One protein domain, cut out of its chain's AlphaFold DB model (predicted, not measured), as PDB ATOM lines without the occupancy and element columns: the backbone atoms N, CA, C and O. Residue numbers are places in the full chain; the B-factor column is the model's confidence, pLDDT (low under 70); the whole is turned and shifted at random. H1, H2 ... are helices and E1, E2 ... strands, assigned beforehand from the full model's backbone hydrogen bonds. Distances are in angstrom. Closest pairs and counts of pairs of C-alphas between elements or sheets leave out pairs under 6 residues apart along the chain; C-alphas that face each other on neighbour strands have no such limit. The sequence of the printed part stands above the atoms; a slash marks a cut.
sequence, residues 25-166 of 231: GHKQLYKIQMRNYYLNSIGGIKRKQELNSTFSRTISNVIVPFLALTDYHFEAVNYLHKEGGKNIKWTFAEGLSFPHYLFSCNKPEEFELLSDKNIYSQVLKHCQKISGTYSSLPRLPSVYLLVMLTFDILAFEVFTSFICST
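AT A GLANCE: This is residues 25 to 166 of the 231 residues of an uncharacterized protein of Hungateiclostridium straminisolvens JCM 21531 (UniProt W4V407). A twisted antiparallel sheet of five strands curls round one long helix, H4, while the shorter H2 covers part of the sheet. The 142 printed residues hold five named strands, E1 to E5, then four named helices, H1 to H4; the class is mixed. The sheet is branched. The whole is only just loose, close to compact, with a radius of gyration of the C-alphas of 17.5 A and spans of 50 by 34 by 25 A.

HOW THE PARTS SIT: E3, residues 67 to 80, has E2, residues 45 to 64, on one side, and E4, residues 87 to 89, and E5, residues 97 to 103, on the other side. Within hydrogen-bond range are N 71 and O 58 of E3 and E2, 2.9 A, N 79 and O 88 of E3 and E4, 2.8 A, and N 70 and O 100 of E3 and E5, 2.9 A. E1, residues 27 to 39, pairs with E2, with N 32 and O 53 2.9 A apart. E1 to E4 form a meander, each strand the antiparallel neighbour of the one before. The sheet curls round H4, residues 141 to 164; its closest C-alphas to E5 are Ser 161 and Phe 103, 5.3 A. H2, residues 117 to 127, is on the sheet at a height of 9.5 A, along the strands, 21 degrees from E3 on the local plane. H1, residues 108 to 114, and H3, residues 130 to 133, only graze the sheet. Every O i to N i+4 pair is within hydrogen-bond range in H1, H2 and H4; H3 is too short for one.

IN THESE COORDINATES: E1 begins at C-alpha 27 (-26.125, -13.568, 9.851) and spans 38.5 A. E2 spans 46.5 A, E3 36.1 A and H4 34.8 A, ending at C-alpha 164 (-16.119, -14.773, 25.807).

THE WHOLE: The farthest C-alphas, of Gly 85 and Glu 109, are 51.4 A apart. The printed part has no cut and no long link. Residues 131 and 166 have pLDDT under 70.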
ATOM      1  N   GLY A  25     -31.762 -12.965  14.049       93.31
ATOM      2  CA  GLY A  25     -31.636 -12.684  12.619       93.31
ATOM      3  C   GLY A  25     -30.225 -12.300  12.166       93.31
ATOM      4  O   GLY A  25     -29.980 -12.244  10.961       93.31
ATOM      5  N   HIS A  26     -29.280 -12.069  13.085       93.50
ATOM      6  CA  HIS A  26     -27.909 -11.736  12.712       93.50
ATOM      7  C   HIS A  26     -27.262 -12.897  11.953       93.50
ATOM      8  O   HIS A  26     -27.179 -14.021  12.466       93.50
ATOM      9  N   LYS A  27     -26.778 -12.608  10.741       94.81
ATOM     10  CA  LYS A  27     -26.125 -13.568   9.851       94.81
ATOM     11  C   LYS A  27     -24.658 -13.202   9.662       94.81
ATOM     12  O   LYS A  27     -24.345 -12.074   9.299       94.81
ATOM     13  N   GLN A  28     -23.776 -14.179   9.839       93.81
ATOM     14  CA  GLN A  28     -22.336 -14.027   9.638       93.81
ATOM     15  C   GLN A  28     -21.810 -15.130   8.717       93.81
ATOM     16  O   GLN A  28     -22.272 -16.270   8.780       93.81
ATOM     17  N   LEU A  29     -20.849 -14.789   7.858       96.12
ATOM     18  CA  LEU A  29     -20.181 -15.723   6.952       96.12
ATOM     19  C   LEU A  29     -18.788 -16.076   7.482       96.12
ATOM     20  O   LEU A  29     -18.032 -15.193   7.890       96.12
ATOM     21  N   TYR A  30     -18.435 -17.353   7.417       95.19
ATOM     22  CA  TYR A  30     -17.184 -17.901   7.925       95.19
ATOM     23  C   TYR A  30     -16.484 -18.766   6.885       95.19
ATOM     24  O   TYR A  30     -17.095 -19.293   5.952       95.19
ATOM     25  N   LYS A  31     -15.178 -18.939   7.093       95.69
ATOM     26  CA  LYS A  31     -14.354 -19.910   6.379       95.69
ATOM     27  C   LYS A  31     -13.630 -20.782   7.390       95.69
ATOM     28  O   LYS A  31     -13.102 -20.271   8.372       95.69
ATOM     29  N   ILE A  32     -13.573 -22.077   7.118       92.31
ATOM     30  CA  ILE A  32     -12.818 -23.041   7.918       92.31
ATOM     31  C   ILE A  32     -12.048 -23.983   6.997       92.31
ATOM     32  O   ILE A  32     -12.522 -24.353   5.917       92.31
ATOM     33  N   GLN A  33     -10.852 -24.367   7.432       94.06
ATOM     34  CA  GLN A  33     -10.029 -25.364   6.768       94.06
ATOM     35  C   GLN A  33      -9.708 -26.487   7.753       94.06
ATOM     36  O   GLN A  33      -9.058 -26.256   8.768       94.06
ATOM     37  N   MET A  34     -10.111 -27.710   7.416       91.69
ATOM     38  CA  MET A  34      -9.722 -28.923   8.135       91.69
ATOM     39  C   MET A  34      -8.635 -29.647   7.342       91.69
ATOM     40  O   MET A  34      -8.784 -29.872   6.138       91.69
ATOM     41  N   ARG A  35      -7.545 -30.044   8.010       90.19
ATOM     42  CA  ARG A  35      -6.443 -30.816   7.413       90.19
ATOM     43  C   ARG A  35      -6.290 -32.148   8.140       90.19
ATOM     44  O   ARG A  35      -5.967 -32.176   9.320       90.19
ATOM     45  N   ASN A  36      -6.474 -33.246   7.417       84.69
ATOM     46  CA  ASN A  36      -6.347 -34.601   7.940       84.69
ATOM     47  C   ASN A  36      -5.023 -35.221   7.493       84.69
ATOM     48  O   ASN A  36      -4.784 -35.391   6.292       84.69
ATOM     49  N   TYR A  37      -4.183 -35.592   8.458       85.81
ATOM     50  CA  TYR A  37      -2.900 -36.253   8.223       85.81
ATOM     51  C   TYR A  37      -2.989 -37.734   8.588       85.81
ATOM     52  O   TYR A  37      -3.333 -38.095   9.708       85.81
ATOM     53  N   TYR A  38      -2.642 -38.600   7.643       81.19
ATOM     54  CA  TYR A  38      -2.552 -40.039   7.862       81.19
ATOM     55  C   TYR A  38      -1.099 -40.402   8.103       81.19
ATOM     56  O   TYR A  38      -0.260 -40.209   7.220       81.19
ATOM     57  N   LEU A  39      -0.817 -40.929   9.289       81.12
ATOM     58  CA  LEU A  39       0.530 -41.279   9.711       81.12
ATOM     59  C   LEU A  39       0.845 -42.744   9.372       81.12
ATOM     60  O   LEU A  39      -0.039 -43.601   9.365       81.12
ATOM     61  N   ASN A  40       2.103 -43.031   9.054       84.38
ATOM     62  CA  ASN A  40       2.627 -44.396   9.002       84.38
ATOM     63  C   ASN A  40       2.997 -44.887  10.421       84.38
ATOM     64  O   ASN A  40       2.896 -44.138  11.393       84.38
ATOM     65  N   SER A  41       3.452 -46.137  10.544       82.94
ATOM     66  CA  SER A  41       3.807 -46.758  11.833       82.94
ATOM     67  C   SER A  41       4.939 -46.058  12.592       82.94
ATOM     68  O   SER A  41       5.066 -46.253  13.793       82.94
ATOM     69  N   ILE A  42       5.741 -45.233  11.915       88.38
ATOM     70  CA  ILE A  42       6.832 -44.450  12.514       88.38
ATOM     71  C   ILE A  42       6.452 -42.970  12.714       88.38
ATOM     72  O   ILE A  42       7.297 -42.139  13.041       88.38
ATOM     73  N   GLY A  43       5.179 -42.610  12.507       79.25
ATOM     74  CA  GLY A  43       4.657 -41.258  12.721       79.25
ATOM     75  C   GLY A  43       4.955 -40.252  11.603       79.25
ATOM     76  O   GLY A  43       4.780 -39.052  11.813       79.25
ATOM     77  N   GLY A  44       5.410 -40.708  10.435       82.69
ATOM     78  CA  GLY A  44       5.587 -39.892   9.231       82.69
ATOM     79  C   GLY A  44       4.284 -39.731   8.445       82.69
ATOM     80  O   GLY A  44       3.476 -40.656   8.372       82.69
ATOM     81  N   ILE A  45       4.075 -38.565   7.829       82.81
ATOM     82  CA  ILE A  45       2.859 -38.263   7.060       82.81
ATOM     83  C   ILE A  45       2.882 -39.035   5.735       82.81
ATOM     84  O   ILE A  45       3.701 -38.772   4.860       82.81
ATOM     85  N   LYS A  46       1.952 -39.976   5.570       86.25
ATOM     86  CA  LYS A  46       1.765 -40.775   4.348       86.25
ATOM     87  C   LYS A  46       0.754 -40.148   3.389       86.25
ATOM     88  O   LYS A  46       0.869 -40.298   2.176       86.25
ATOM     89  N   ARG A  47      -0.274 -39.489   3.926       83.94
ATOM     90  CA  ARG A  47      -1.332 -38.844   3.138       83.94
ATOM     91  C   ARG A  47      -1.838 -37.608   3.864       83.94
ATOM     92  O   ARG A  47      -1.982 -37.626   5.082       83.94
ATOM     93  N   LYS A  48      -2.156 -36.571   3.097       86.94
ATOM     94  CA  LYS A  48      -2.797 -35.345   3.565       86.94
ATOM     95  C   LYS A  48      -4.101 -35.161   2.805       86.94
ATOM     96  O   LYS A  48      -4.112 -35.316   1.592       86.94
ATOM     97  N   GLN A  49      -5.177 -34.839   3.500       89.94
ATOM     98  CA  GLN A  49      -6.442 -34.428   2.901       89.94
ATOM     99  C   GLN A  49      -6.829 -33.072   3.476       89.94
ATOM    100  O   GLN A  49      -6.616 -32.837   4.663       89.94
ATOM    101  N   GLU A  50      -7.416 -32.200   2.667       92.62
ATOM    102  CA  GLU A  50      -7.959 -30.933   3.152       92.62
ATOM    103  C   GLU A  50      -9.416 -30.773   2.749       92.62
ATOM    104  O   GLU A  50      -9.810 -31.110   1.632       92.62
ATOM    105  N   LEU A  51     -10.202 -30.228   3.671       94.44
ATOM    106  CA  LEU A  51     -11.531 -29.710   3.408       94.44
ATOM    107  C   LEU A  51     -11.504 -28.212   3.670       94.44
ATOM    108  O   LEU A  51     -11.136 -27.775   4.756       94.44
ATOM    109  N   ASN A  52     -11.912 -27.439   2.676       95.25
ATOM    110  CA  ASN A  52     -12.105 -26.004   2.782       95.25
ATOM    111  C   ASN A  52     -13.598 -25.737   2.686       95.25
ATOM    112  O   ASN A  52     -14.226 -26.113   1.694       95.25
ATOM    113  N   SER A  53     -14.162 -25.097   3.699       96.62
ATOM    114  CA  SER A  53     -15.583 -24.794   3.744       96.62
ATOM    115  C   SER A  53     -15.827 -23.309   3.930       96.62
ATOM    116  O   SER A  53     -15.112 -22.630   4.666       96.62
ATOM    117  N   THR A  54     -16.843 -22.820   3.234       97.62
ATOM    118  CA  THR A  54     -17.518 -21.560   3.524       97.62
ATOM    119  C   THR A  54     -18.897 -21.904   4.058       97.62
ATOM    120  O   THR A  54     -19.627 -22.685   3.446       97.62
ATOM    121  N   PHE A  55     -19.249 -21.331   5.199       97.19
ATOM    122  CA  PHE A  55     -20.533 -21.566   5.842       97.19
ATOM    123  C   PHE A  55     -21.054 -20.269   6.445       97.19
ATOM    124  O   PHE A  55     -20.273 -19.390   6.812       97.19
ATOM    125  N   SER A  56     -22.369 -20.139   6.541       97.25
ATOM    126  CA  SER A  56     -22.997 -19.039   7.256       97.25
ATOM    127  C   SER A  56     -23.631 -19.524   8.550       97.25
ATOM    128  O   SER A  56     -24.047 -20.673   8.666       97.25
ATOM    129  N   ARG A  57     -23.675 -18.635   9.537       96.44
ATOM    130  CA  ARG A  57     -24.380 -18.819  10.800       96.44
ATOM    131  C   ARG A  57     -25.444 -17.751  10.911       96.44
ATOM    132  O   ARG A  57     -25.129 -16.572  10.747       96.44
ATOM    133  N   THR A  58     -26.659 -18.150  11.247       97.19
ATOM    134  CA  THR A  58     -27.752 -17.239  11.588       97.19
ATOM    135  C   THR A  58     -28.150 -17.469  13.037       97.19
ATOM    136  O   THR A  58     -28.339 -18.613  13.442       97.19
ATOM    137  N   ILE A  59     -28.280 -16.403  13.824       96.56
ATOM    138  CA  ILE A  59     -28.904 -16.484  15.149       96.56
ATOM    139  C   ILE A  59     -30.413 -16.552  14.934       96.56
ATOM    140  O   ILE A  59     -31.022 -15.555  14.560       96.56
ATOM    141  N   SER A  60     -31.023 -17.721  15.107       95.75
ATOM    142  CA  SER A  60     -32.444 -17.911  14.807       95.75
ATOM    143  C   SER A  60     -33.364 -17.499  15.945       95.75
ATOM    144  O   SER A  60     -34.486 -17.066  15.688       95.75
ATOM    145  N   ASN A  61     -32.900 -17.606  17.190       95.75
ATOM    146  CA  ASN A  61     -33.649 -17.156  18.356       95.75
ATOM    147  C   ASN A  61     -32.710 -16.801  19.511       95.75
ATOM    148  O   ASN A  61     -31.710 -17.482  19.720       95.75
ATOM    149  N   VAL A  62     -33.062 -15.800  20.311       95.19
ATOM    150  CA  VAL A  62     -32.371 -15.477  21.570       95.19
ATOM    151  C   VAL A  62     -33.289 -15.904  22.710       95.19
ATOM    152  O   VAL A  62     -34.394 -15.385  22.832       95.19
ATOM    153  N   ILE A  63     -32.865 -16.886  23.511       92.38
ATOM    154  CA  ILE A  63     -33.687 -17.433  24.607       92.38
ATOM    155  C   ILE A  63     -33.624 -16.490  25.811       92.38
ATOM    156  O   ILE A  63     -34.643 -16.125  26.389       92.38
ATOM    157  N   VAL A  64     -32.405 -16.092  26.161       90.69
ATOM    158  CA  VAL A  64     -32.066 -15.122  27.207       90.69
ATOM    159  C   VAL A  64     -30.884 -14.282  26.707       90.69
ATOM    160  O   VAL A  64     -30.204 -14.717  25.777       90.69
ATOM    161  N   PRO A  65     -30.595 -13.100  27.284       89.62
ATOM    162  CA  PRO A  65     -29.588 -12.179  26.740       89.62
ATOM    163  C   PRO A  65     -28.188 -12.773  26.505       89.62
ATOM    164  O   PRO A  65     -27.445 -12.261  25.673       89.62
ATOM    165  N   PHE A  66     -27.840 -13.852  27.209       87.69
ATOM    166  CA  PHE A  66     -26.553 -14.544  27.121       87.69
ATOM    167  C   PHE A  66     -26.612 -15.903  26.398       87.69
ATOM    168  O   PHE A  66     -25.592 -16.581  26.353       87.69
ATOM    169  N   LEU A  67     -27.756 -16.329  25.843       90.88
ATOM    170  CA  LEU A  67     -27.907 -17.622  25.158       90.88
ATOM    171  C   LEU A  67     -28.805 -17.504  23.924       90.88
ATOM    172  O   LEU A  67     -29.966 -17.090  24.005       90.88
ATOM    173  N   ALA A  68     -28.300 -17.974  22.788       94.00
ATOM    174  CA  ALA A  68     -29.022 -17.956  21.528       94.00
ATOM    175  C   ALA A  68     -28.935 -19.289  20.782       94.00
ATOM    176  O   ALA A  68     -27.921 -19.981  20.821       94.00
ATOM    177  N   LEU A  69     -30.006 -19.628  20.074       95.00
ATOM    178  CA  LEU A  69     -30.057 -20.728  19.121       95.00
ATOM    179  C   LEU A  69     -29.525 -20.255  17.771       95.00
ATOM    180  O   LEU A  69     -29.805 -19.136  17.329       95.00
ATOM    181  N   THR A  70     -28.763 -21.118  17.116       95.56
ATOM    182  CA  THR A  70     -28.125 -20.827  15.837       95.56
ATOM    183  C   THR A  70     -28.418 -21.909  14.814       95.56
ATOM    184  O   THR A  70     -28.600 -23.082  15.143       95.56
ATOM    185  N   ASP A  71     -28.456 -21.498  13.553       96.25
ATOM    186  CA  ASP A  71     -28.556 -22.378  12.399       96.25
ATOM    187  C   ASP A  71     -27.378 -22.103  11.467       96.25
ATOM    188  O   ASP A  71     -27.131 -20.961  11.061       96.25
ATOM    189  N   TYR A  72     -26.638 -23.160  11.153       96.44
ATOM    190  CA  TYR A  72     -25.496 -23.126  10.253       96.44
ATOM    191  C   TYR A  72     -25.903 -23.650   8.891       96.44
ATOM    192  O   TYR A  72     -26.721 -24.563   8.797       96.44
ATOM    193  N   HIS A  73     -25.293 -23.102   7.849       97.06
ATOM    194  CA  HIS A  73     -25.550 -23.479   6.470       97.06
ATOM    195  C   HIS A  73     -24.243 -23.592   5.693       97.06
ATOM    196  O   HIS A  73     -23.460 -22.640   5.651       97.06
ATOM    197  N   PHE A  74     -23.995 -24.742   5.070       97.25
ATOM    198  CA  PHE A  74     -22.850 -24.921   4.184       97.25
ATOM    199  C   PHE A  74     -23.111 -24.247   2.834       97.25
ATOM    200  O   PHE A  74     -23.906 -24.724   2.027       97.25
ATOM    201  N   GLU A  75     -22.381 -23.163   2.574       97.31
ATOM    202  CA  GLU A  75     -22.436 -22.422   1.308       97.31
ATOM    203  C   GLU A  75     -21.569 -23.114   0.244       97.31
ATOM    204  O   GLU A  75     -21.938 -23.222  -0.921       97.31
ATOM    205  N   ALA A  76     -20.390 -23.608   0.636       97.12
ATOM    206  CA  ALA A  76     -19.508 -24.356  -0.253       97.12
ATOM    207  C   ALA A  76     -18.548 -25.244   0.537       97.12
ATOM    208  O   ALA A  76     -17.932 -24.783   1.495       97.12
ATOM    209  N   VAL A  77     -18.334 -26.478   0.074       97.06
ATOM    210  CA  VAL A  77     -17.306 -27.382   0.607       97.06
ATOM    211  C   VAL A  77     -16.445 -27.904  -0.536       97.06
ATOM    212  O   VAL A  77     -16.942 -28.351  -1.568       97.06
ATOM    213  N   ASN A  78     -15.136 -27.821  -0.351       96.25
ATOM    214  CA  ASN A  78     -14.120 -28.079  -1.357       96.25
ATOM    215  C   ASN A  78     -13.076 -29.039  -0.788       96.25
ATOM    216  O   ASN A  78     -12.461 -28.750   0.239       96.25
ATOM    217  N   TYR A  79     -12.870 -30.172  -1.450       94.69
ATOM    218  CA  TYR A  79     -11.950 -31.214  -1.015       94.69
ATOM    219  C   TYR A  79     -10.691 -31.259  -1.871       94.69
ATOM    220  O   TYR A  79     -10.744 -31.270  -3.104       94.69
ATOM    221  N   LEU A  80      -9.557 -31.387  -1.193       92.69
ATOM    222  CA  LEU A  80      -8.246 -31.544  -1.792       92.69
ATOM    223  C   LEU A  80      -7.598 -32.839  -1.287       92.69
ATOM    224  O   LEU A  80      -7.370 -33.020  -0.092       92.69
ATOM    225  N   HIS A  81      -7.271 -33.747  -2.208       82.62
ATOM    226  CA  HIS A  81      -6.673 -35.046  -1.870       82.62
ATOM    227  C   HIS A  81      -5.152 -35.005  -1.650       82.62
ATOM    228  O   HIS A  81      -4.593 -35.932  -1.072       82.62
ATOM    229  N   LYS A  82      -4.473 -33.986  -2.180       79.81
ATOM    230  CA  LYS A  82      -3.029 -33.772  -2.047       79.81
ATOM    231  C   LYS A  82      -2.684 -32.327  -2.380       79.81
ATOM    232  O   LYS A  82      -3.397 -31.688  -3.152       79.81
ATOM    233  N   GLU A  83      -1.578 -31.841  -1.841       73.19
ATOM    234  CA  GLU A  83      -1.058 -30.510  -2.148       73.19
ATOM    235  C   GLU A  83      -0.782 -30.362  -3.655       73.19
ATOM    236  O   GLU A  83      -0.306 -31.298  -4.299       73.19
ATOM    237  N   GLY A  84      -1.198 -29.233  -4.240       72.38
ATOM    238  CA  GLY A  84      -1.172 -29.009  -5.694       72.38
ATOM    239  C   GLY A  84      -2.162 -29.860  -6.510       72.38
ATOM    240  O   GLY A  84      -2.131 -29.839  -7.737       72.38
ATOM    241  N   GLY A  85      -3.031 -30.639  -5.858       80.38
ATOM    242  CA  GLY A  85      -4.062 -31.439  -6.516       80.38
ATOM    243  C   GLY A  85      -5.250 -30.619  -7.030       80.38
ATOM    244  O   GLY A  85      -5.410 -29.438  -6.729       80.38
ATOM    245  N   LYS A  86      -6.137 -31.278  -7.787       86.94
ATOM    246  CA  LYS A  86      -7.406 -30.675  -8.209       86.94
ATOM    247  C   LYS A  86      -8.325 -30.503  -7.002       86.94
ATOM    248  O   LYS A  86      -8.558 -31.456  -6.260       86.94
ATOM    249  N   ASN A  87      -8.879 -29.304  -6.865       90.31
ATOM    250  CA  ASN A  87      -9.925 -29.028  -5.899       90.31
ATOM    251  C   ASN A  87     -11.268 -29.595  -6.397       90.31
ATOM    252  O   ASN A  87     -11.663 -29.352  -7.541       90.31
ATOM    253  N   ILE A  88     -11.940 -30.389  -5.567       94.38
ATOM    254  CA  ILE A  88     -13.204 -31.054  -5.892       94.38
ATOM    255  C   ILE A  88     -14.313 -30.414  -5.057       94.38
ATOM    256  O   ILE A  88     -14.346 -30.588  -3.839       94.38
ATOM    257  N   LYS A  89     -15.255 -29.728  -5.715       95.62
ATOM    258  CA  LYS A  89     -16.460 -29.207  -5.059       95.62
ATOM    259  C   LYS A  89     -17.360 -30.370  -4.631       95.62
ATOM    260  O   LYS A  89     -17.730 -31.210  -5.451       95.62
ATOM    261  N   TRP A  90     -17.724 -30.413  -3.357       96.19
ATOM    262  CA  TRP A  90     -18.689 -31.362  -2.807       96.19
ATOM    263  C   TRP A  90     -20.097 -30.787  -2.901       96.19
ATOM    264  O   TRP A  90     -20.598 -30.170  -1.967       96.19
ATOM    265  N   THR A  91     -20.750 -31.009  -4.038       95.31
ATOM    266  CA  THR A  91     -22.119 -30.532  -4.287       95.31
ATOM    267  C   THR A  91     -23.154 -31.160  -3.356       95.31
ATOM    268  O   THR A  91     -24.158 -30.532  -3.062       95.31
ATOM    269  N   PHE A  92     -22.903 -32.365  -2.834       94.06
ATOM    270  CA  PHE A  92     -23.800 -33.002  -1.861       94.06
ATOM    271  C   PHE A  92     -23.827 -32.290  -0.498       94.06
ATOM    272  O   PHE A  92     -24.735 -32.535   0.290       94.06
ATOM    273  N   ALA A  93     -22.810 -31.476  -0.193       94.12
ATOM    274  CA  ALA A  93     -22.719 -30.733   1.059       94.12
ATOM    275  C   ALA A  93     -23.373 -29.346   0.965       94.12
ATOM    276  O   ALA A  93     -23.728 -28.761   1.983       94.12
ATOM    277  N   GLU A  94     -23.494 -28.815  -0.252       91.00
ATOM    278  CA  GLU A  94     -24.063 -27.499  -0.528       91.00
ATOM    279  C   GLU A  94     -25.540 -27.482  -0.141       91.00
ATOM    280  O   GLU A  94     -26.306 -28.372  -0.510       91.00
ATOM    281  N   GLY A  95     -25.936 -26.483   0.640       89.25
ATOM    282  CA  GLY A  95     -27.312 -26.359   1.098       89.25
ATOM    283  C   GLY A  95     -27.634 -27.112   2.393       89.25
ATOM    284  O   GLY A  95     -28.723 -26.929   2.940       89.25
ATOM    285  N   LEU A  96     -26.728 -27.951   2.909       94.38
ATOM    286  CA  LEU A  96     -26.956 -28.647   4.175       94.38
ATOM    287  C   LEU A  96     -26.909 -27.673   5.351       94.38
ATOM    288  O   LEU A  96     -26.025 -26.818   5.432       94.38
ATOM    289  N   SER A  97     -27.829 -27.876   6.293       94.62
ATOM    290  CA  SER A  97     -27.929 -27.069   7.504       94.62
ATOM    291  C   SER A  97     -27.909 -27.920   8.765       94.62
ATOM    292  O   SER A  97     -28.492 -29.008   8.812       94.62
ATOM    293  N   PHE A  98     -27.277 -27.399   9.811       92.88
ATOM    294  CA  PHE A  98     -27.243 -28.025  11.129       92.88
ATOM    295  C   PHE A  98     -27.487 -26.984  12.232       92.88
ATOM    296  O   PHE A  98     -27.015 -25.851  12.120       92.88
ATOM    297  N   PRO A  99     -28.233 -27.343  13.290       92.69
ATOM    298  CA  PRO A  99     -28.508 -26.447  14.408       92.69
ATOM    299  C   PRO A  99     -27.381 -26.467  15.448       92.69
ATOM    300  O   PRO A  99     -26.717 -27.488  15.647       92.69
ATOM    301  N   HIS A 100     -27.239 -25.374  16.192       92.88
ATOM    302  CA  HIS A 100     -26.506 -25.346  17.456       92.88
ATOM    303  C   HIS A 100     -27.002 -24.211  18.363       92.88
ATOM    304  O   HIS A 100     -28.109 -23.697  18.194       92.88
ATOM    305  N   TYR A 101     -26.193 -23.833  19.346       90.38
ATOM    306  CA  TYR A 101     -26.411 -22.684  20.207       90.38
ATOM    307  C   TYR A 101     -25.089 -21.951  20.462       90.38
ATOM    308  O   TYR A 101     -24.009 -22.499  20.252       90.38
ATOM    309  N   LEU A 102     -25.191 -20.704  20.910       90.75
ATOM    310  CA  LEU A 102     -24.086 -19.870  21.375       90.75
ATOM    311  C   LEU A 102     -24.437 -19.283  22.726       90.75
ATOM    312  O   LEU A 102     -25.599 -18.951  22.965       90.75
ATOM    313  N   PHE A 103     -23.431 -19.083  23.568       87.50
ATOM    314  CA  PHE A 103     -23.616 -18.409  24.842       87.50
ATOM    315  C   PHE A 103     -22.480 -17.430  25.148       87.50
ATOM    316  O   PHE A 103     -21.379 -17.540  24.615       87.50
ATOM    317  N   SER A 104     -22.773 -16.438  25.984       87.44
ATOM    318  CA  SER A 104     -21.827 -15.419  26.449       87.44
ATOM    319  C   SER A 104     -22.184 -15.028  27.884       87.44
ATOM    320  O   SER A 104     -22.782 -13.977  28.114       87.44
ATOM    321  N   CYS A 105     -21.864 -15.904  28.834       82.81
ATOM    322  CA  CYS A 105     -22.163 -15.733  30.253       82.81
ATOM    323  C   CYS A 105     -21.097 -14.864  30.930       82.81
ATOM    324  O   CYS A 105     -19.921 -15.179  30.896       82.81
ATOM    325  N   ASN A 106     -21.491 -13.792  31.596       78.25
ATOM    326  CA  ASN A 106     -20.596 -12.861  32.287       78.25
ATOM    327  C   ASN A 106     -20.646 -13.003  33.799       78.25
ATOM    328  O   ASN A 106     -19.826 -12.412  34.503       78.25
ATOM    329  N   LYS A 107     -21.643 -13.733  34.301       78.38
ATOM    330  CA  LYS A 107     -21.876 -13.904  35.728       78.38
ATOM    331  C   LYS A 107     -22.102 -15.378  36.068       78.38
ATOM    332  O   LYS A 107     -22.671 -16.095  35.241       78.38
ATOM    333  N   PRO A 108     -21.700 -15.841  37.264       74.06
ATOM    334  CA  PRO A 108     -21.927 -17.220  37.694       74.06
ATOM    335  C   PRO A 108     -23.393 -17.659  37.595       74.06
ATOM    336  O   PRO A 108     -23.665 -18.774  37.155       74.06
ATOM    337  N   GLU A 109     -24.344 -16.771  37.899       79.56
ATOM    338  CA  GLU A 109     -25.777 -17.097  37.866       79.56
ATOM    339  C   GLU A 109     -26.268 -17.411  36.440       79.56
ATOM    340  O   GLU A 109     -27.203 -18.186  36.246       79.56
ATOM    341  N   GLU A 110     -25.621 -16.849  35.415       83.62
ATOM    342  CA  GLU A 110     -25.946 -17.122  34.009       83.62
ATOM    343  C   GLU A 110     -25.517 -18.539  33.599       83.62
ATOM    344  O   GLU A 110     -26.210 -19.195  32.821       83.62
ATOM    345  N   PHE A 111     -24.424 -19.058  34.170       77.50
ATOM    346  CA  PHE A 111     -24.018 -20.453  33.979       77.50
ATOM    347  C   PHE A 111     -24.975 -21.432  34.662       77.50
ATOM    348  O   PHE A 111     -25.297 -22.473  34.086       77.50
ATOM    349  N   GLU A 112     -25.475 -21.101  35.854       75.88
ATOM    350  CA  GLU A 112     -26.479 -21.922  36.544       75.88
ATOM    351  C   GLU A 112     -27.773 -22.023  35.725       75.88
ATOM    352  O   GLU A 112     -28.343 -23.108  35.582       75.88
ATOM    353  N   LEU A 113     -28.185 -20.921  35.092       81.50
ATOM    354  CA  LEU A 113     -29.357 -20.871  34.217       81.50
ATOM    355  C   LEU A 113     -29.226 -21.737  32.955       81.50
ATOM    356  O   LEU A 113     -30.245 -22.191  32.439       81.50
ATOM    357  N   LEU A 114     -28.016 -22.039  32.468       76.00
ATOM    358  CA  LEU A 114     -27.846 -23.005  31.367       76.00
ATOM    359  C   LEU A 114     -28.341 -24.409  31.750       76.00
ATOM    360  O   LEU A 114     -28.735 -25.183  30.875       76.00
ATOM    361  N   SER A 115     -28.343 -24.724  33.049       75.44
ATOM    362  CA  SER A 115     -28.841 -25.989  33.597       75.44
ATOM    363  C   SER A 115     -30.328 -25.942  33.973       75.44
ATOM    364  O   SER A 115     -30.882 -26.963  34.390       75.44
ATOM    365  N   ASP A 116     -31.000 -24.792  33.819       87.00
ATOM    366  CA  ASP A 116     -32.445 -24.692  34.023       87.00
ATOM    367  C   ASP A 116     -33.179 -25.637  33.065       87.00
ATOM    368  O   ASP A 116     -32.914 -25.677  31.862       87.00
ATOM    369  N   LYS A 117     -34.143 -26.400  33.591       82.75
ATOM    370  CA  LYS A 117     -34.834 -27.442  32.819       82.75
ATOM    371  C   LYS A 117     -35.540 -26.885  31.586       82.75
ATOM    372  O   LYS A 117     -35.541 -27.547  30.545       82.75
ATOM    373  N   ASN A 118     -36.136 -25.696  31.676       87.62
ATOM    374  CA  ASN A 118     -36.862 -25.107  30.555       87.62
ATOM    375  C   ASN A 118     -35.888 -24.624  29.482       87.62
ATOM    376  O   ASN A 118     -36.098 -24.918  28.304       87.62
ATOM    377  N   ILE A 119     -34.810 -23.942  29.873       85.00
ATOM    378  CA  ILE A 119     -33.758 -23.495  28.947       85.00
ATOM    379  C   ILE A 119     -33.089 -24.698  28.276       85.00
ATOM    380  O   ILE A 119     -33.058 -24.788  27.044       85.00
ATOM    381  N   TYR A 120     -32.636 -25.668  29.069       79.94
ATOM    382  CA  TYR A 120     -31.990 -26.882  28.581       79.94
ATOM    383  C   TYR A 120     -32.885 -27.652  27.603       79.94
ATOM    384  O   TYR A 120     -32.426 -28.077  26.545       79.94
ATOM    385  N   SER A 121     -34.183 -27.784  27.900       84.69
ATOM    386  CA  SER A 121     -35.121 -28.480  27.009       84.69
ATOM    387  C   SER A 121     -35.258 -27.809  25.636       84.69
ATOM    388  O   SER A 121     -35.353 -28.505  24.621       84.69
ATOM    389  N   GLN A 122     -35.223 -26.472  25.576       87.06
ATOM    390  CA  GLN A 122     -35.280 -25.718  24.321       87.06
ATOM    391  C   GLN A 122     -34.007 -25.916  23.494       87.06
ATOM    392  O   GLN A 122     -34.096 -26.206  22.299       87.06
ATOM    393  N   VAL A 123     -32.836 -25.834  24.137       85.00
ATOM    394  CA  VAL A 123     -31.537 -26.096  23.497       85.00
ATOM    395  C   VAL A 123     -31.475 -27.527  22.975       85.00
ATOM    396  O   VAL A 123     -31.136 -27.743  21.810       85.00
ATOM    397  N   LEU A 124     -31.864 -28.505  23.797       81.81
ATOM    398  CA  LEU A 124     -31.862 -29.918  23.429       81.81
ATOM    399  C   LEU A 124     -32.778 -30.180  22.231       81.81
ATOM    400  O   LEU A 124     -32.353 -30.805  21.263       81.81
ATOM    401  N   LYS A 125     -34.013 -29.664  22.254       85.81
ATOM    402  CA  LYS A 125     -34.973 -29.819  21.149       85.81
ATOM    403  C   LYS A 125     -34.456 -29.209  19.845       85.81
ATOM    404  O   LYS A 125     -34.706 -29.757  18.771       85.81
ATOM    405  N   HIS A 126     -33.751 -28.081  19.918       85.75
ATOM    406  CA  HIS A 126     -33.131 -27.470  18.742       85.75
ATOM    407  C   HIS A 126     -31.962 -28.315  18.225       85.75
ATOM    408  O   HIS A 126     -31.942 -28.677  17.050       85.75
ATOM    409  N   CYS A 127     -31.047 -28.718  19.111       82.38
ATOM    410  CA  CYS A 127     -29.837 -29.463  18.755       82.38
ATOM    411  C   CYS A 127     -30.109 -30.905  18.309       82.38
ATOM    412  O   CYS A 127     -29.367 -31.423  17.481       82.38
ATOM    413  N   GLN A 128     -31.185 -31.548  18.776       74.12
ATOM    414  CA  GLN A 128     -31.579 -32.902  18.355       74.12
ATOM    415  C   GLN A 128     -31.732 -33.049  16.835       74.12
ATOM    416  O   GLN A 128     -31.603 -34.154  16.311       74.12
ATOM    417  N   LYS A 129     -31.959 -31.959  16.089       72.44
ATOM    418  CA  LYS A 129     -32.057 -32.037  14.624       72.44
ATOM    419  C   LYS A 129     -30.708 -32.335  13.952       72.44
ATOM    420  O   LYS A 129     -30.717 -32.777  12.806       72.44
ATOM    421  N   ILE A 130     -29.572 -32.188  14.647       78.38
ATOM    422  CA  ILE A 130     -28.240 -32.455  14.079       78.38
ATOM    423  C   ILE A 130     -28.064 -33.914  13.642       78.38
ATOM    424  O   ILE A 130     -27.489 -34.180  12.588       78.38
ATOM    425  N   SER A 131     -28.617 -34.875  14.394       68.69
ATOM    426  CA  SER A 131     -28.579 -36.291  14.007       68.69
ATOM    427  C   SER A 131     -29.412 -36.561  12.752       68.69
ATOM    428  O   SER A 131     -29.135 -37.501  12.009       68.69
ATOM    429  N   GLY A 132     -30.422 -35.723  12.498       76.31
ATOM    430  CA  GLY A 132     -31.237 -35.758  11.289       76.31
ATOM    431  C   GLY A 132     -30.537 -35.161  10.066       76.31
ATOM    432  O   GLY A 132     -30.783 -35.647   8.963       76.31
ATOM    433  N   THR A 133     -29.637 -34.182  10.242       84.88
ATOM    434  CA  THR A 133     -28.984 -33.441   9.142       84.88
ATOM    435  C   THR A 133     -28.340 -34.353   8.098       84.88
ATOM    436  O   THR A 133     -28.472 -34.108   6.903       84.88
ATOM    437  N   TYR A 134     -27.677 -35.429   8.527       86.81
ATOM    438  CA  TYR A 134     -26.936 -36.327   7.628       86.81
ATOM    439  C   TYR A 134     -27.668 -37.645   7.354       86.81
ATOM    440  O   TYR A 134     -27.130 -38.515   6.673       86.81
ATOM    441  N   SER A 135     -28.883 -37.817   7.883       84.00
ATOM    442  CA  SER A 135     -29.611 -39.093   7.837       84.00
ATOM    443  C   SER A 135     -30.012 -39.525   6.422       84.00
ATOM    444  O   SER A 135     -30.087 -40.722   6.149       84.00
ATOM    445  N   SER A 136     -30.229 -38.566   5.519       85.38
ATOM    446  CA  SER A 136     -30.565 -38.810   4.112       85.38
ATOM    447  C   SER A 136     -29.347 -39.102   3.233       85.38
ATOM    448  O   SER A 136     -29.505 -39.525   2.086       85.38
ATOM    449  N   LEU A 137     -28.131 -38.873   3.738       88.31
ATOM    450  CA  LEU A 137     -26.908 -39.054   2.971       88.31
ATOM    451  C   LEU A 137     -26.424 -40.508   3.048       88.31
ATOM    452  O   LEU A 137     -26.547 -41.164   4.086       88.31
ATOM    453  N   PRO A 138     -25.817 -41.033   1.970       86.38
ATOM    454  CA  PRO A 138     -25.246 -42.369   1.997       86.38
ATOM    455  C   PRO A 138     -24.063 -42.428   2.971       86.38
ATOM    456  O   PRO A 138     -23.299 -41.472   3.119       86.38
ATOM    457  N   ARG A 139     -23.859 -43.584   3.605       83.81
ATOM    458  CA  ARG A 139     -22.754 -43.816   4.550       83.81
ATOM    459  C   ARG A 139     -21.419 -43.979   3.817       83.81
ATOM    460  O   ARG A 139     -20.911 -45.088   3.674       83.81
ATOM    461  N   LEU A 140     -20.868 -42.873   3.327       86.81
ATOM    462  CA  LEU A 140     -19.607 -42.824   2.584       86.81
ATOM    463  C   LEU A 140     -18.515 -42.098   3.381       86.81
ATOM    464  O   LEU A 140     -18.829 -41.165   4.121       86.81
ATOM    465  N   PRO A 141     -17.222 -42.430   3.185       85.12
ATOM    466  CA  PRO A 141     -16.113 -41.729   3.841       85.12
ATOM    467  C   PRO A 141     -16.135 -40.203   3.658       85.12
ATOM    468  O   PRO A 141     -15.765 -39.470   4.569       85.12
ATOM    469  N   SER A 142     -16.599 -39.710   2.506       89.50
ATOM    470  CA  SER A 142     -16.770 -38.274   2.248       89.50
ATOM    471  C   SER A 142     -17.823 -37.629   3.154       89.50
ATOM    472  O   SER A 142     -17.612 -36.523   3.641       89.50
ATOM    473  N   VAL A 143     -18.929 -38.325   3.423       89.75
ATOM    474  CA  VAL A 143     -19.975 -37.856   4.341       89.75
ATOM    475  C   VAL A 143     -19.448 -37.839   5.773       89.75
ATOM    476  O   VAL A 143     -19.659 -36.863   6.482       89.75
ATOM    477  N   TYR A 144     -18.670 -38.845   6.180       84.75
ATOM    478  CA  TYR A 144     -18.021 -38.839   7.495       84.75
ATOM    479  C   TYR A 144     -17.046 -37.672   7.672       84.75
ATOM    480  O   TYR A 144     -17.058 -37.026   8.714       84.75
ATOM    481  N   LEU A 145     -16.248 -37.349   6.653       89.38
ATOM    482  CA  LEU A 145     -15.370 -36.174   6.688       89.38
ATOM    483  C   LEU A 145     -16.158 -34.861   6.820       89.38
ATOM    484  O   LEU A 145     -15.703 -33.945   7.499       89.38
ATOM    485  N   LEU A 146     -17.342 -34.766   6.209       92.12
ATOM    486  CA  LEU A 146     -18.225 -33.611   6.384       92.12
ATOM    487  C   LEU A 146     -18.806 -33.538   7.806       92.12
ATOM    488  O   LEU A 146     -18.883 -32.458   8.389       92.12
ATOM    489  N   VAL A 147     -19.188 -34.682   8.379       89.38
ATOM    490  CA  VAL A 147     -19.646 -34.769   9.773       89.38
ATOM    491  C   VAL A 147     -18.530 -34.339  10.727       89.38
ATOM    492  O   VAL A 147     -18.775 -33.521  11.607       89.38
ATOM    493  N   MET A 148     -17.292 -34.799  10.515       87.88
ATOM    494  CA  MET A 148     -16.129 -34.349  11.292       87.88
ATOM    495  C   MET A 148     -15.934 -32.834  11.201       87.88
ATOM    496  O   MET A 148     -15.840 -32.172  12.227       87.88
ATOM    497  N   LEU A 149     -15.971 -32.274   9.987       90.31
ATOM    498  CA  LEU A 149     -15.875 -30.827   9.782       90.31
ATOM    499  C   LEU A 149     -16.972 -30.055  10.530       90.31
ATOM    500  O   LEU A 149     -16.739 -28.956  11.020       90.31
ATOM    501  N   THR A 150     -18.173 -30.623  10.611       91.06
ATOM    502  CA  THR A 150     -19.286 -30.029  11.359       91.06
ATOM    503  C   THR A 150     -18.957 -29.976  12.844       91.06
ATOM    504  O   THR A 150     -19.101 -28.924  13.457       91.06
ATOM    505  N   PHE A 151     -18.458 -31.072  13.415       86.62
ATOM    506  CA  PHE A 151     -18.034 -31.089  14.813       86.62
ATOM    507  C   PHE A 151     -16.875 -30.130  15.091       86.62
ATOM    508  O   PHE A 151     -16.899 -29.486  16.134       86.62
ATOM    509  N   ASP A 152     -15.931 -29.959  14.160       85.62
ATOM    510  CA  ASP A 152     -14.888 -28.933  14.285       85.62
ATOM    511  C   ASP A 152     -15.502 -27.527  14.365       85.62
ATOM    512  O   ASP A 152     -15.159 -26.762  15.263       85.62
ATOM    513  N   ILE A 153     -16.454 -27.191  13.480       88.44
ATOM    514  CA  ILE A 153     -17.165 -25.897  13.514       88.44
ATOM    515  C   ILE A 153     -17.846 -25.689  14.871       88.44
ATOM    516  O   ILE A 153     -17.683 -24.635  15.485       88.44
ATOM    517  N   LEU A 154     -18.584 -26.690  15.353       85.88
ATOM    518  CA  LEU A 154     -19.289 -26.600  16.633       85.88
ATOM    519  C   LEU A 154     -18.323 -26.467  17.810       85.88
ATOM    520  O   LEU A 154     -18.549 -25.651  18.698       85.88
ATOM    521  N   ALA A 155     -17.220 -27.214  17.801       82.06
ATOM    522  CA  ALA A 155     -16.195 -27.114  18.830       82.06
ATOM    523  C   ALA A 155     -15.576 -25.709  18.872       82.06
ATOM    524  O   ALA A 155     -15.453 -25.135  19.952       82.06
ATOM    525  N   PHE A 156     -15.257 -25.115  17.716       83.19
ATOM    526  CA  PHE A 156     -14.754 -23.739  17.644       83.19
ATOM    527  C   PHE A 156     -15.734 -22.714  18.222       83.19
ATOM    528  O   PHE A 156     -15.322 -21.771  18.898       83.19
ATOM    529  N   GLU A 157     -17.027 -22.899  17.988       83.31
ATOM    530  CA  GLU A 157     -18.073 -22.015  18.508       83.31
ATOM    531  C   GLU A 157     -18.255 -22.162  20.018       83.31
ATOM    532  O   GLU A 157     -18.387 -21.165  20.733       83.31
ATOM    533  N   VAL A 158     -18.176 -23.394  20.522       81.06
ATOM    534  CA  VAL A 158     -18.167 -23.676  21.959       81.06
ATOM    535  C   VAL A 158     -16.940 -23.043  22.615       81.06
ATOM    536  O   VAL A 158     -17.095 -22.339  23.609       81.06
ATOM    537  N   PHE A 159     -15.740 -23.200  22.045       77.62
ATOM    538  CA  PHE A 159     -14.533 -22.539  22.559       77.62
ATOM    539  C   PHE A 159     -14.693 -21.022  22.582       77.62
ATOM    540  O   PHE A 159     -14.383 -20.388  23.586       77.62
ATOM    541  N   THR A 160     -15.218 -20.443  21.503       80.00
ATOM    542  CA  THR A 160     -15.448 -18.996  21.415       80.00
ATOM    543  C   THR A 160     -16.428 -18.529  22.492       80.00
ATOM    544  O   THR A 160     -16.154 -17.554  23.188       80.00
ATOM    545  N   SER A 161     -17.521 -19.269  22.692       82.31
ATOM    546  CA  SER A 161     -18.507 -19.003  23.746       82.31
ATOM    547  C   SER A 161     -17.865 -19.053  25.136       82.31
ATOM    548  O   SER A 161     -18.043 -18.130  25.928       82.31
ATOM    549  N   PHE A 162     -17.045 -20.068  25.424       75.56
ATOM    550  CA  PHE A 162     -16.328 -20.184  26.699       75.56
ATOM    551  C   PHE A 162     -15.328 -19.049  26.933       75.56
ATOM    552  O   PHE A 162     -15.304 -18.478  28.024       75.56
ATOM    553  N   ILE A 163     -14.534 -18.697  25.918       73.62
ATOM    554  CA  ILE A 163     -13.546 -17.613  25.992       73.62
ATOM    555  C   ILE A 163     -14.243 -16.283  26.293       73.62
ATOM    556  O   ILE A 163     -13.841 -15.571  27.210       73.62
ATOM    557  N   CYS A 164     -15.323 -15.977  25.571       75.19
ATOM    558  CA  CYS A 164     -16.119 -14.773  25.807       75.19
ATOM    559  C   CYS A 164     -16.847 -14.794  27.158       75.19
ATOM    560  O   CYS A 164     -17.159 -13.735  27.687       75.19
ATOM    561  N   SER A 165     -17.089 -15.977  27.728       74.56
ATOM    562  CA  SER A 165     -17.790 -16.136  29.006       74.56
ATOM    563  C   SER A 165     -16.873 -16.194  30.234       74.56
ATOM    564  O   SER A 165     -17.344 -16.353  31.358       74.56
ATOM    565  N   THR A 166     -15.551 -16.105  30.062       68.94
ATOM    566  CA  THR A 166     -14.611 -16.246  31.186       68.94
ATOM    567  C   THR A 166     -13.627 -15.070  31.227       68.94
ATOM    568  O   THR A 166     -12.466 -15.209  30.841       68.94
TER     569      THR A 166